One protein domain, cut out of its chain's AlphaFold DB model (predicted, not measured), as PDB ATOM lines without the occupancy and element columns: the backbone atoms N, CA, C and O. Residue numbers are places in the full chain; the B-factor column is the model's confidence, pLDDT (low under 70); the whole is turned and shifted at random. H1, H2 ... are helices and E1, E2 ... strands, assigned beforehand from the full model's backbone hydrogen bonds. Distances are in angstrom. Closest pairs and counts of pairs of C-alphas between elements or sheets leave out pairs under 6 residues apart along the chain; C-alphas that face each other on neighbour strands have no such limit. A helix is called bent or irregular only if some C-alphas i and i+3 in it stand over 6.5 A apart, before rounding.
ATOM      1  N   ALA A  64      32.444 -29.616  45.699       91.81
ATOM      2  CA  ALA A  64      33.631 -28.872  45.284       91.81
ATOM      3  C   ALA A  64      34.936 -29.481  45.826       91.81
ATOM      4  O   ALA A  64      35.933 -29.533  45.110       91.81
ATOM      5  N   GLN A  65      34.935 -29.954  47.075       91.88
ATOM      6  CA  GLN A  65      36.102 -30.594  47.697       91.88
ATOM      7  C   GLN A  65      36.363 -32.003  47.162       91.88
ATOM      8  O   GLN A  65      37.501 -32.471  47.188       91.88
ATOM      9  N   GLU A  66      35.317 -32.709  46.737       88.12
ATOM     10  CA  GLU A  66      35.457 -34.036  46.158       88.12
ATOM     11  C   GLU A  66      36.010 -33.975  44.729       88.12
ATOM     12  O   GLU A  66      36.834 -34.810  44.358       88.12
ATOM     13  N   GLY A  67      35.606 -32.966  43.949       84.44
ATOM     14  CA  GLY A  67      36.217 -32.631  42.660       84.44
ATOM     15  C   GLY A  67      35.999 -33.660  41.545       84.44
ATOM     16  O   GLY A  67      36.658 -33.575  40.507       84.44
ATOM     17  N   ARG A  68      35.090 -34.631  41.730       84.62
ATOM     18  CA  ARG A  68      34.741 -35.629  40.702       84.62
ATOM     19  C   ARG A  68      33.935 -34.999  39.569       84.62
ATOM     20  O   ARG A  68      34.110 -35.356  38.403       84.62
ATOM     21  N   GLU A  69      33.068 -34.049  39.899       88.81
ATOM     22  CA  GLU A  69      32.186 -33.387  38.951       88.81
ATOM     23  C   GLU A  69      32.790 -32.096  38.411       88.81
ATOM     24  O   GLU A  69      33.233 -31.205  39.135       88.81
ATOM     25  N   LYS A  70      32.755 -31.967  37.087       89.88
ATOM     26  CA  LYS A  70      33.261 -30.793  36.378       89.88
ATOM     27  C   LYS A  70      32.145 -29.770  36.169       89.88
ATOM     28  O   LYS A  70      30.989 -30.127  35.948       89.88
ATOM     29  N   ASN A  71      32.513 -28.487  36.155       92.69
ATOM     30  CA  ASN A  71      31.613 -27.364  35.852       92.69
ATOM     31  C   ASN A  71      30.385 -27.239  36.794       92.69
ATOM     32  O   ASN A  71      29.281 -26.857  36.379       92.69
ATOM     33  N   ILE A  72      30.572 -27.544  38.083       93.62
ATOM     34  CA  ILE A  72      29.597 -27.241  39.139       93.62
ATOM     35  C   ILE A  72      29.735 -25.765  39.530       93.62
ATOM     36  O   ILE A  72      30.786 -25.343  39.996       93.62
ATOM     37  N   LYS A  73      28.670 -24.972  39.332       92.81
ATOM     38  CA  LYS A  73      28.698 -23.509  39.563       92.81
ATOM     39  C   LYS A  73      28.002 -23.048  40.848       92.81
ATOM     40  O   LYS A  73      28.425 -22.064  41.433       92.81
ATOM     41  N   LEU A  74      26.914 -23.712  41.252       94.62
ATOM     42  CA  LEU A  74      26.056 -23.268  42.371       94.62
ATOM     43  C   LEU A  74      25.879 -24.311  43.476       94.62
ATOM     44  O   LEU A  74      25.348 -23.998  44.530       94.62
ATOM     45  N   LEU A  75      26.281 -25.555  43.223       95.06
ATOM     46  CA  LEU A  75      26.032 -26.692  44.113       95.06
ATOM     47  C   LEU A  75      27.328 -27.230  44.727       95.06
ATOM     48  O   LEU A  75      27.380 -28.380  45.144       95.06
ATOM     49  N   GLY A  76      28.381 -26.406  44.736       93.56
ATOM     50  CA  GLY A  76      29.699 -26.789  45.241       93.56
ATOM     51  C   GLY A  76      29.691 -27.118  46.731       93.56
ATOM     52  O   GLY A  76      30.397 -28.035  47.129       93.56
ATOM     53  N   ASP A  77      28.845 -26.436  47.509       92.12
ATOM     54  CA  ASP A  77      28.747 -26.585  48.969       92.12
ATOM     55  C   ASP A  77      27.840 -27.745  49.414       92.12
ATOM     56  O   ASP A  77      27.735 -28.025  50.609       92.12
ATOM     57  N   LEU A  78      27.159 -28.425  48.483       92.94
ATOM     58  CA  LEU A  78      26.398 -29.626  48.826       92.94
ATOM     59  C   LEU A  78      27.346 -30.704  49.356       92.94
ATOM     60  O   LEU A  78      28.429 -30.863  48.791       92.94
ATOM     61  N   PRO A  79      26.935 -31.512  50.349       92.38
ATOM     62  CA  PRO A  79      27.600 -32.783  50.604       92.38
ATOM     63  C   PRO A  79      27.612 -33.612  49.319       92.38
ATOM     64  O   PRO A  79      26.595 -33.679  48.619       92.38
ATOM     65  N   ALA A  80      28.747 -34.228  49.005       91.44
ATOM     66  CA  ALA A  80      28.944 -35.022  47.795       91.44
ATOM     67  C   ALA A  80      27.797 -36.016  47.525       91.44
ATOM     68  O   ALA A  80      27.227 -36.053  46.431       91.44
ATOM     69  N   SER A  81      27.372 -36.748  48.558       89.94
ATOM     70  CA  SER A  81      26.285 -37.733  48.494       89.94
ATOM     71  C   SER A  81      24.922 -37.147  48.113       89.94
ATOM     72  O   SER A  81      24.041 -37.886  47.671       89.94
ATOM     73  N   GLN A  82      24.717 -35.833  48.252       92.38
ATOM     74  CA  GLN A  82      23.444 -35.180  47.942       92.38
ATOM     75  C   GLN A  82      23.317 -34.729  46.490       92.38
ATOM     76  O   GLN A  82      22.200 -34.435  46.060       92.38
ATOM     77  N   LEU A  83      24.401 -34.689  45.712       93.75
ATOM     78  CA  LEU A  83      24.357 -34.115  44.368       93.75
ATOM     79  C   LEU A  83      23.358 -34.841  43.456       93.75
ATOM     80  O   LEU A  83      22.470 -34.210  42.882       93.75
ATOM     81  N   ILE A  84      23.457 -36.168  43.350       92.19
ATOM     82  CA  ILE A  84      22.557 -36.970  42.507       92.19
ATOM     83  C   ILE A  84      21.102 -36.944  43.017       92.19
ATOM     84  O   ILE A  84      20.202 -36.706  42.205       92.19
ATOM     85  N   PRO A  85      20.822 -37.107  44.327       92.56
ATOM     86  CA  PRO A  85      19.483 -36.880  44.875       92.56
ATOM     87  C   PRO A  85      18.899 -35.502  44.535       92.56
ATOM     88  O   PRO A  85      17.729 -35.411  44.163       92.56
ATOM     89  N   VAL A  86      19.702 -34.435  44.589       95.38
ATOM     90  CA  VAL A  86      19.274 -33.080  44.206       95.38
ATOM     91  C   VAL A  86      18.962 -32.988  42.708       95.38
ATOM     92  O   VAL A  86      17.959 -32.379  42.333       95.38
ATOM     93  N   MET A  87      19.737 -33.642  41.840       95.38
ATOM     94  CA  MET A  87      19.413 -33.700  40.406       95.38
ATOM     95  C   MET A  87      18.080 -34.410  40.145       95.38
ATOM     96  O   MET A  87      17.251 -33.914  39.376       95.38
ATOM     97  N   ASN A  88      17.828 -35.525  40.834       94.50
ATOM     98  CA  ASN A  88      16.530 -36.204  40.806       94.50
ATOM     99  C   ASN A  88      15.403 -35.307  41.344       94.50
ATOM    100  O   ASN A  88      14.300 -35.298  40.797       94.50
ATOM    101  N   TYR A  89      15.683 -34.492  42.364       95.50
ATOM    102  CA  TYR A  89      14.711 -33.555  42.922       95.50
ATOM    103  C   TYR A  89      14.306 -32.480  41.914       95.50
ATOM    104  O   TYR A  89      13.118 -32.177  41.788       95.50
ATOM    105  N   PHE A  90      15.254 -31.942  41.146       95.75
ATOM    106  CA  PHE A  90      14.954 -31.005  40.062       95.75
ATOM    107  C   PHE A  90      14.116 -31.655  38.959       95.75
ATOM    108  O   PHE A  90      13.100 -31.093  38.546       95.75
ATOM    109  N   ALA A  91      14.508 -32.853  38.521       94.19
ATOM    110  CA  ALA A  91      13.791 -33.626  37.512       94.19
ATOM    111  C   ALA A  91      12.329 -33.881  37.923       94.19
ATOM    112  O   ALA A  91      11.403 -33.526  37.187       94.19
ATOM    113  N   SER A  92      12.120 -34.390  39.140       93.00
ATOM    114  CA  SER A  92      10.796 -34.627  39.722       93.00
ATOM    115  C   SER A  92       9.992 -33.331  39.874       93.00
ATOM    116  O   SER A  92       8.830 -33.269  39.472       93.00
ATOM    117  N   SER A  93      10.623 -32.257  40.361       94.75
ATOM    118  CA  SER A  93       9.963 -30.960  40.550       94.75
ATOM    119  C   SER A  93       9.414 -30.385  39.257       94.75
ATOM    120  O   SER A  93       8.324 -29.823  39.271       94.75
ATOM    121  N   MET A  94      10.136 -30.548  38.148       93.75
ATOM    122  CA  MET A  94       9.769 -29.999  36.842       93.75
ATOM    123  C   MET A  94       9.043 -31.003  35.932       93.75
ATOM    124  O   MET A  94       8.688 -30.650  34.809       93.75
ATOM    125  N   GLY A  95       8.858 -32.260  36.352       92.12
ATOM    126  CA  GLY A  95       8.311 -33.315  35.489       92.12
ATOM    127  C   GLY A  95       9.151 -33.540  34.225       92.12
ATOM    128  O   GLY A  95       8.618 -33.679  33.120       92.12
ATOM    129  N   ARG A  96      10.477 -33.482  34.360       93.25
ATOM    130  CA  ARG A  96      11.448 -33.669  33.271       93.25
ATOM    131  C   ARG A  96      12.482 -34.720  33.662       93.25
ATOM    132  O   ARG A  96      12.529 -35.157  34.802       93.25
ATOM    133  N   ARG A  97      13.287 -35.165  32.696       91.50
ATOM    134  CA  ARG A  97      14.357 -36.160  32.889       91.50
ATOM    135  C   ARG A  97      15.731 -35.514  32.729       91.50
ATOM    136  O   ARG A  97      15.830 -34.396  32.231       91.50
ATOM    137  N   CYS A  98      16.796 -36.224  33.109       93.12
ATOM    138  CA  CYS A  98      18.167 -35.698  33.117       93.12
ATOM    139  C   CYS A  98      18.612 -35.115  31.763       93.12
ATOM    140  O   CYS A  98      19.265 -34.074  31.730       93.12
ATOM    141  N   ASN A  99      18.200 -35.727  30.646       93.38
ATOM    142  CA  ASN A  99      18.518 -35.272  29.287       93.38
ATOM    143  C   ASN A  99      17.839 -33.945  28.904       93.38
ATOM    144  O   ASN A  99      18.136 -33.379  27.854       93.38
ATOM    145  N   PHE A 100      16.920 -33.431  29.726       94.75
ATOM    146  CA  PHE A 100      16.350 -32.103  29.529       94.75
ATOM    147  C   PHE A 100      17.401 -31.011  29.744       94.75
ATOM    148  O   PHE A 100      17.502 -30.120  28.911       94.75
ATOM    149  N   CYS A 101      18.236 -31.127  30.781       94.62
ATOM    150  CA  CYS A 101      19.290 -30.148  31.072       94.62
ATOM    151  C   CYS A 101      20.688 -30.625  30.661       94.62
ATOM    152  O   CYS A 101      21.521 -29.809  30.279       94.62
ATOM    153  N   HIS A 102      20.962 -31.926  30.748       96.19
ATOM    154  CA  HIS A 102      22.278 -32.491  30.453       96.19
ATOM    155  C   HIS A 102      22.335 -33.079  29.047       96.19
ATOM    156  O   HIS A 102      21.338 -33.587  28.527       96.19
ATOM    157  N   VAL A 103      23.517 -33.020  28.436       96.38
ATOM    158  CA  VAL A 103      23.760 -33.590  27.112       96.38
ATOM    159  C   VAL A 103      23.890 -35.103  27.240       96.38
ATOM    160  O   VAL A 103      24.603 -35.608  28.108       96.38
ATOM    161  N   ASN A 104      23.199 -35.822  26.362       94.38
ATOM    162  CA  ASN A 104      23.332 -37.261  26.208       94.38
ATOM    163  C   ASN A 104      23.469 -37.579  24.720       94.38
ATOM    164  O   ASN A 104      22.528 -37.364  23.957       94.38
ATOM    165  N   ASN A 105      24.630 -38.099  24.334       91.44
ATOM    166  CA  ASN A 105      24.933 -38.527  22.978       91.44
ATOM    167  C   ASN A 105      24.888 -40.058  22.937       91.44
ATOM    168  O   ASN A 105      25.895 -40.721  23.177       91.44
ATOM    169  N   ASN A 106      23.708 -40.626  22.677       87.44
ATOM    170  CA  ASN A 106      23.501 -42.076  22.544       87.44
ATOM    171  C   ASN A 106      24.040 -42.897  23.734       87.44
ATOM    172  O   ASN A 106      24.730 -43.898  23.565       87.44
ATOM    173  N   GLY A 107      23.738 -42.458  24.958       86.50
ATOM    174  CA  GLY A 107      24.171 -43.104  26.201       86.50
ATOM    175  C   GLY A 107      25.449 -42.519  26.806       86.50
ATOM    176  O   GLY A 107      25.693 -42.731  27.993       86.50
ATOM    177  N   GLN A 108      26.212 -41.728  26.045       90.94
ATOM    178  CA  GLN A 108      27.356 -40.978  26.562       90.94
ATOM    179  C   GLN A 108      26.878 -39.655  27.162       90.94
ATOM    180  O   GLN A 108      26.419 -38.760  26.449       90.94
ATOM    181  N   TRP A 109      26.948 -39.546  28.487       93.12
ATOM    182  CA  TRP A 109      26.534 -38.351  29.213       93.12
ATOM    183  C   TRP A 109      27.669 -37.335  29.303       93.12
ATOM    184  O   TRP A 109      28.737 -37.643  29.826       93.12
ATOM    185  N   ASP A 110      27.392 -36.100  28.893       94.88
ATOM    186  CA  ASP A 110      28.235 -34.946  29.195       94.88
ATOM    187  C   ASP A 110      27.482 -34.019  30.158       94.88
ATOM    188  O   ASP A 110      26.731 -33.113  29.778       94.88
ATOM    189  N   TYR A 111      27.659 -34.290  31.452       94.56
ATOM    190  CA  TYR A 111      27.062 -33.490  32.519       94.56
ATOM    191  C   TYR A 111      27.695 -32.097  32.633       94.56
ATOM    192  O   TYR A 111      27.051 -31.175  33.149       94.56
ATOM    193  N   ALA A 112      28.929 -31.924  32.147       94.81
ATOM    194  CA  ALA A 112      29.686 -30.683  32.248       94.81
ATOM    195  C   ALA A 112      29.287 -29.682  31.158       94.81
ATOM    196  O   ALA A 112      29.272 -28.483  31.440       94.81
ATOM    197  N   ALA A 113      28.879 -30.146  29.975       95.44
ATOM    198  CA  ALA A 113      28.434 -29.297  28.874       95.44
ATOM    199  C   ALA A 113      27.323 -28.314  29.275       95.44
ATOM    200  O   ALA A 113      26.354 -28.666  29.954       95.44
ATOM    201  N   ASP A 114      27.471 -27.071  28.814       95.00
ATOM    202  CA  ASP A 114      26.496 -25.979  28.952       95.00
ATOM    203  C   ASP A 114      25.814 -25.655  27.609       95.00
ATOM    204  O   ASP A 114      25.241 -24.582  27.440       95.00
ATOM    205  N   THR A 115      25.875 -26.578  26.644       94.56
ATOM    206  CA  THR A 115      25.324 -26.399  25.289       94.56
ATOM    207  C   THR A 115      23.802 -26.279  25.274       94.56
ATOM    208  O   THR A 115      23.236 -25.721  24.338       94.56
ATOM    209  N   LYS A 116      23.132 -26.787  26.313       96.38
ATOM    210  CA  LYS A 116      21.682 -26.713  26.486       96.38
ATOM    211  C   LYS A 116      21.284 -25.479  27.308       96.38
ATOM    212  O   LYS A 116      21.695 -25.382  28.473       96.38
ATOM    213  N   PRO A 117      20.468 -24.551  26.769       96.56
ATOM    214  CA  PRO A 117      20.080 -23.326  27.476       96.56
ATOM    215  C   PRO A 117      19.289 -23.597  28.767       96.56
ATOM    216  O   PRO A 117      19.334 -22.799  29.709       96.56
ATOM    217  N   GLU A 118      18.617 -24.746  28.863       96.19
ATOM    218  CA  GLU A 118      17.861 -25.176  30.040       96.19
ATOM    219  C   GLU A 118      18.744 -25.265  31.290       96.19
ATOM    220  O   GLU A 118      18.309 -24.906  32.382       96.19
ATOM    221  N   LYS A 119      20.010 -25.677  31.145       95.81
ATOM    222  CA  LYS A 119      20.948 -25.779  32.272       95.81
ATOM    223  C   LYS A 119      21.319 -24.406  32.836       95.81
ATOM    224  O   LYS A 119      21.428 -24.251  34.051       95.81
ATOM    225  N   ASN A 120      21.483 -23.401  31.974       95.44
ATOM    226  CA  ASN A 120      21.728 -22.024  32.410       95.44
ATOM    227  C   ASN A 120      20.483 -21.422  33.064       95.44
ATOM    228  O   ASN A 120      20.588 -20.822  34.128       95.44
ATOM    229  N   THR A 121      19.304 -21.684  32.505       95.94
ATOM    230  CA  THR A 121      18.032 -21.282  33.123       95.94
ATOM    231  C   THR A 121      17.868 -21.902  34.514       95.94
ATOM    232  O   THR A 121      17.542 -21.204  35.470       95.94
ATOM    233  N   ALA A 122      18.173 -23.196  34.666       95.62
ATOM    234  CA  ALA A 122      18.120 -23.880  35.956       95.62
ATOM    235  C   ALA A 122      19.039 -23.228  37.001       95.62
ATOM    236  O   ALA A 122      18.660 -23.125  38.164       95.62
ATOM    237  N   ARG A 123      20.217 -22.729  36.603       96.88
ATOM    238  CA  ARG A 123      21.120 -21.998  37.507       96.88
ATOM    239  C   ARG A 123      20.496 -20.702  38.020       96.88
ATOM    240  O   ARG A 123      20.576 -20.435  39.215       96.88
ATOM    241  N   GLU A 124      19.838 -19.935  37.159       97.38
ATOM    242  CA  GLU A 124      19.128 -18.725  37.589       97.38
ATOM    243  C   GLU A 124      17.962 -19.055  38.532       97.38
ATOM    244  O   GLU A 124      17.769 -18.382  39.543       97.38
ATOM    245  N   MET A 125      17.239 -20.152  38.280       96.25
ATOM    246  CA  MET A 125      16.173 -20.606  39.183       96.25
ATOM    247  C   MET A 125      16.714 -21.080  40.541       96.25
ATOM    248  O   MET A 125      16.095 -20.811  41.570       96.25
ATOM    249  N   ILE A 126      17.875 -21.746  40.574       97.06
ATOM    250  CA  ILE A 126      18.542 -22.133  41.828       97.06
ATOM    251  C   ILE A 126      18.879 -20.883  42.645       97.06
ATOM    252  O   ILE A 126      18.521 -20.830  43.819       97.06
ATOM    253  N   LYS A 127      19.500 -19.864  42.030       97.69
ATOM    254  CA  LYS A 127      19.797 -18.592  42.711       97.69
ATOM    255  C   LYS A 127      18.529 -17.963  43.279       97.69
ATOM    256  O   LYS A 127      18.489 -17.672  44.466       97.69
ATOM    257  N   MET A 128      17.472 -17.859  42.473       96.69
ATOM    258  CA  MET A 128      16.192 -17.293  42.904       96.69
ATOM    259  C   MET A 128      15.630 -18.002  44.143       96.69
ATOM    260  O   MET A 128      15.251 -17.347  45.110       96.69
ATOM    261  N   VAL A 129      15.587 -19.338  44.146       96.88
ATOM    262  CA  VAL A 129      15.078 -20.107  45.293       96.88
ATOM    263  C   VAL A 129      15.965 -19.908  46.525       96.88
ATOM    264  O   VAL A 129      15.445 -19.683  47.619       96.88
ATOM    265  N   LEU A 130      17.289 -19.969  46.369       96.19
ATOM    266  CA  LEU A 130      18.227 -19.741  47.472       96.19
ATOM    267  C   LEU A 130      18.071 -18.328  48.053       96.19
ATOM    268  O   LEU A 130      17.974 -18.172  49.273       96.19
ATOM    269  N   ASP A 131      17.961 -17.318  47.193       97.44
ATOM    270  CA  ASP A 131      17.818 -15.917  47.577       97.44
ATOM    271  C   ASP A 131      16.487 -15.648  48.276       97.44
ATOM    272  O   ASP A 131      16.478 -14.995  49.319       97.44
ATOM    273  N   ILE A 132      15.369 -16.191  47.785       97.56
ATOM    274  CA  ILE A 132      14.060 -16.050  48.441       97.56
ATOM    275  C   ILE A 132      14.104 -16.649  49.850       97.56
ATOM    276  O   ILE A 132      13.707 -15.995  50.817       97.56
ATOM    277  N   ASN A 133      14.625 -17.869  50.004       96.69
ATOM    278  CA  ASN A 133      14.718 -18.499  51.321       96.69
ATOM    279  C   ASN A 133      15.631 -17.718  52.267       96.69
ATOM    280  O   ASN A 133      15.276 -17.495  53.426       96.69
ATOM    281  N   LYS A 134      16.781 -17.253  51.774       96.25
ATOM    282  CA  LYS A 134      17.736 -16.468  52.560       96.25
ATOM    283  C   LYS A 134      17.148 -15.129  53.006       96.25
ATOM    284  O   LYS A 134      17.198 -14.812  54.192       96.25
ATOM    285  N   THR A 135      16.590 -14.360  52.076       97.56
ATOM    286  CA  THR A 135      16.172 -12.966  52.302       97.56
ATOM    287  C   THR A 135      14.777 -12.846  52.910       97.56
ATOM    288  O   THR A 135      14.576 -12.042  53.815       97.56
ATOM    289  N   THR A 136      13.820 -13.664  52.464       97.75
ATOM    290  CA  THR A 136      12.410 -13.571  52.884       97.75
ATOM    291  C   THR A 136      12.130 -14.467  54.084       97.75
ATOM    292  O   THR A 136      11.485 -14.053  55.045       97.75
ATOM    293  N   PHE A 137      12.661 -15.691  54.069       96.62
ATOM    294  CA  PHE A 137      12.394 -16.702  55.098       96.62
ATOM    295  C   PHE A 137      13.541 -16.865  56.102       96.62
ATOM    296  O   PHE A 137      13.584 -17.843  56.853       96.62
ATOM    297  N   LYS A 138      14.455 -15.886  56.153       95.06
ATOM    298  CA  LYS A 138      15.569 -15.817  57.115       95.06
ATOM    299  C   LYS A 138      16.437 -17.085  57.101       95.06
ATOM    300  O   LYS A 138      16.844 -17.578  58.149       95.06
ATOM    301  N   GLY A 139      16.658 -17.645  55.913       90.56
ATOM    302  CA  GLY A 139      17.401 -18.890  55.704       90.56
ATOM    303  C   GLY A 139      16.590 -20.169  55.925       90.56
ATOM    304  O   GLY A 139      17.115 -21.259  55.718       90.56
ATOM    305  N   THR A 140      15.316 -20.073  56.310       91.00
ATOM    306  CA  THR A 140      14.447 -21.248  56.448       91.00
ATOM    307  C   THR A 140      13.972 -21.700  55.074       91.00
ATOM    308  O   THR A 140      13.420 -20.908  54.316       91.00
ATOM    309  N   LEU A 141      14.125 -22.988  54.773       91.06
ATOM    310  CA  LEU A 141      13.647 -23.585  53.529       91.06
ATOM    311  C   LEU A 141      12.107 -23.646  53.497       91.06
ATOM    312  O   LEU A 141      11.499 -24.532  54.099       91.06
ATOM    313  N   GLN A 142      11.490 -22.695  52.797       94.69
ATOM    314  CA  GLN A 142      10.042 -22.567  52.576       94.69
ATOM    315  C   GLN A 142       9.673 -22.623  51.091       94.69
ATOM    316  O   GLN A 142       8.638 -23.176  50.729       94.69
ATOM    317  N   VAL A 143      10.532 -22.082  50.225       96.06
ATOM    318  CA  VAL A 143      10.364 -22.097  48.768       96.06
ATOM    319  C   VAL A 143      11.308 -23.131  48.171       96.06
ATOM    320  O   VAL A 143      12.463 -23.242  48.566       96.06
ATOM    321  N   SER A 144      10.826 -23.909  47.214       95.94
ATOM    322  CA  SER A 144      11.639 -24.875  46.473       95.94
ATOM    323  C   SER A 144      11.195 -24.945  45.019       95.94
ATOM    324  O   SER A 144      10.130 -24.437  44.661       95.94
ATOM    325  N   CYS A 145      11.954 -25.644  44.177       95.12
ATOM    326  CA  CYS A 145      11.543 -25.901  42.796       95.12
ATOM    327  C   CYS A 145      10.122 -26.496  42.733       95.12
ATOM    328  O   CYS A 145       9.307 -26.059  41.923       95.12
ATOM    329  N   TYR A 146       9.789 -27.428  43.635       95.56
ATOM    330  CA  TYR A 146       8.469 -28.063  43.682       95.56
ATOM    331  C   TYR A 146       7.343 -27.093  44.065       95.56
ATOM    332  O   TYR A 146       6.232 -27.245  43.560       95.56
ATOM    333  N   THR A 147       7.605 -26.081  44.905       95.12
ATOM    334  CA  THR A 147       6.571 -25.101  45.301       95.12
ATOM    335  C   THR A 147       5.990 -24.350  44.101       95.12
ATOM    336  O   THR A 147       4.776 -24.154  44.044       95.12
ATOM    337  N   CYS A 148       6.831 -24.028  43.111       94.25
ATOM    338  CA  CYS A 148       6.423 -23.346  41.882       94.25
ATOM    339  C   CYS A 148       6.024 -24.333  40.777       94.25
ATOM    340  O   CYS A 148       4.979 -24.178  40.147       94.25
ATOM    341  N   HIS A 149       6.850 -25.352  40.524       95.12
ATOM    342  CA  HIS A 149       6.683 -26.223  39.363       95.12
ATOM    343  C   HIS A 149       5.630 -27.317  39.557       95.12
ATOM    344  O   HIS A 149       4.908 -27.632  38.614       95.12
ATOM    345  N   ARG A 150       5.516 -27.903  40.756       93.44
ATOM    346  CA  ARG A 150       4.526 -28.950  41.091       93.44
ATOM    347  C   ARG A 150       4.449 -30.087  40.055       93.44
ATOM    348  O   ARG A 150       3.362 -30.531  39.689       93.44
TER     349      ARG A 150
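AT A GLANCE: This is residues 64 to 150 of the 422 residues of the protein "C-type cytochrome" of Blastocatellia bacterium (UniProt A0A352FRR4). Two helices, H1 and H2, run crosswise to each other at two levels without meeting, and a small two-strand hairpin, E1 and E2, lies at one end of the longest axis. The short helix H3 sits by the last residues of H1, while residues 64 to 79, with no named element, make a long looping stretch before H1. The printed part has 87 residues, with three named helices and two named strands in the order H1, E1, E2, H2, H3; the class is mostly helix, and the one sheet has the order E1 - E2, antiparallel. The whole is compact, with a radius of gyration of the C-alphas of 13.5 A and spans of 43 by 31 by 20 A.

IN THESE COORDINATES: Residues 64 to 79 come first; their C-alphas lie 7 to 18 A from the mean of all C-alphas. H1 is residues 80 to 94, from C-alpha 80 at (28.944, -35.022, 47.795), and is 22.6 A long. It is irregular: C-alphas 81 and 84 are 7.1 A apart, against about 5 A in a regular helix. E1 is residues 103 to 105, 6.5 A long, and E2 is residues 108 to 110, 6.6 A long. H2, the longest helix, is residues 117 to 135 and measures 27.2 A, from C-alpha 117 at (20.080, -23.326, 27.476). H3 is residues 145 to 149, 6.0 A long, and ends at C-alpha 149, (6.683, -26.223, 39.363).

HOW THE PARTS SIT: H1 touches H3 with residues 90 to 94 alone; the closest C-alphas are those of Ser 93 and Tyr 146, 4.5 A apart. H2 and H3 are close but not clearly touching, with the closest C-alphas, those of Val 129 and Cys 145, 7.2 A apart. H1 and H2 are apart. E1 and E2 form a hairpin, antiparallel, with 156 degrees between their directions. The C-alphas of Asn 104 and Trp 109 face each other at 4.5 A. N 105 and O 108 are within hydrogen-bond range at 2.8 A, as are N 110 and O 103 at 2.9 A. E1 is apart from H2 and from H3, and E2 is apart from H1 and from H3. In H2 and H3 every O i to N i+4 pair is within hydrogen-bond range; in H1 it is 9 of 11.

THE WHOLE: The two C-alphas farthest apart are those of Asn 106 and Lys 138, 44.1 A. The printed part, residues 64 to 150, has no cut. The link E1 to E2 is tight; the links H1 to E1, E2 to H2 and H2 to H3 are short, and no link is long. The mean pLDDT of the printed part is 93.9, and no printed residue is under 70.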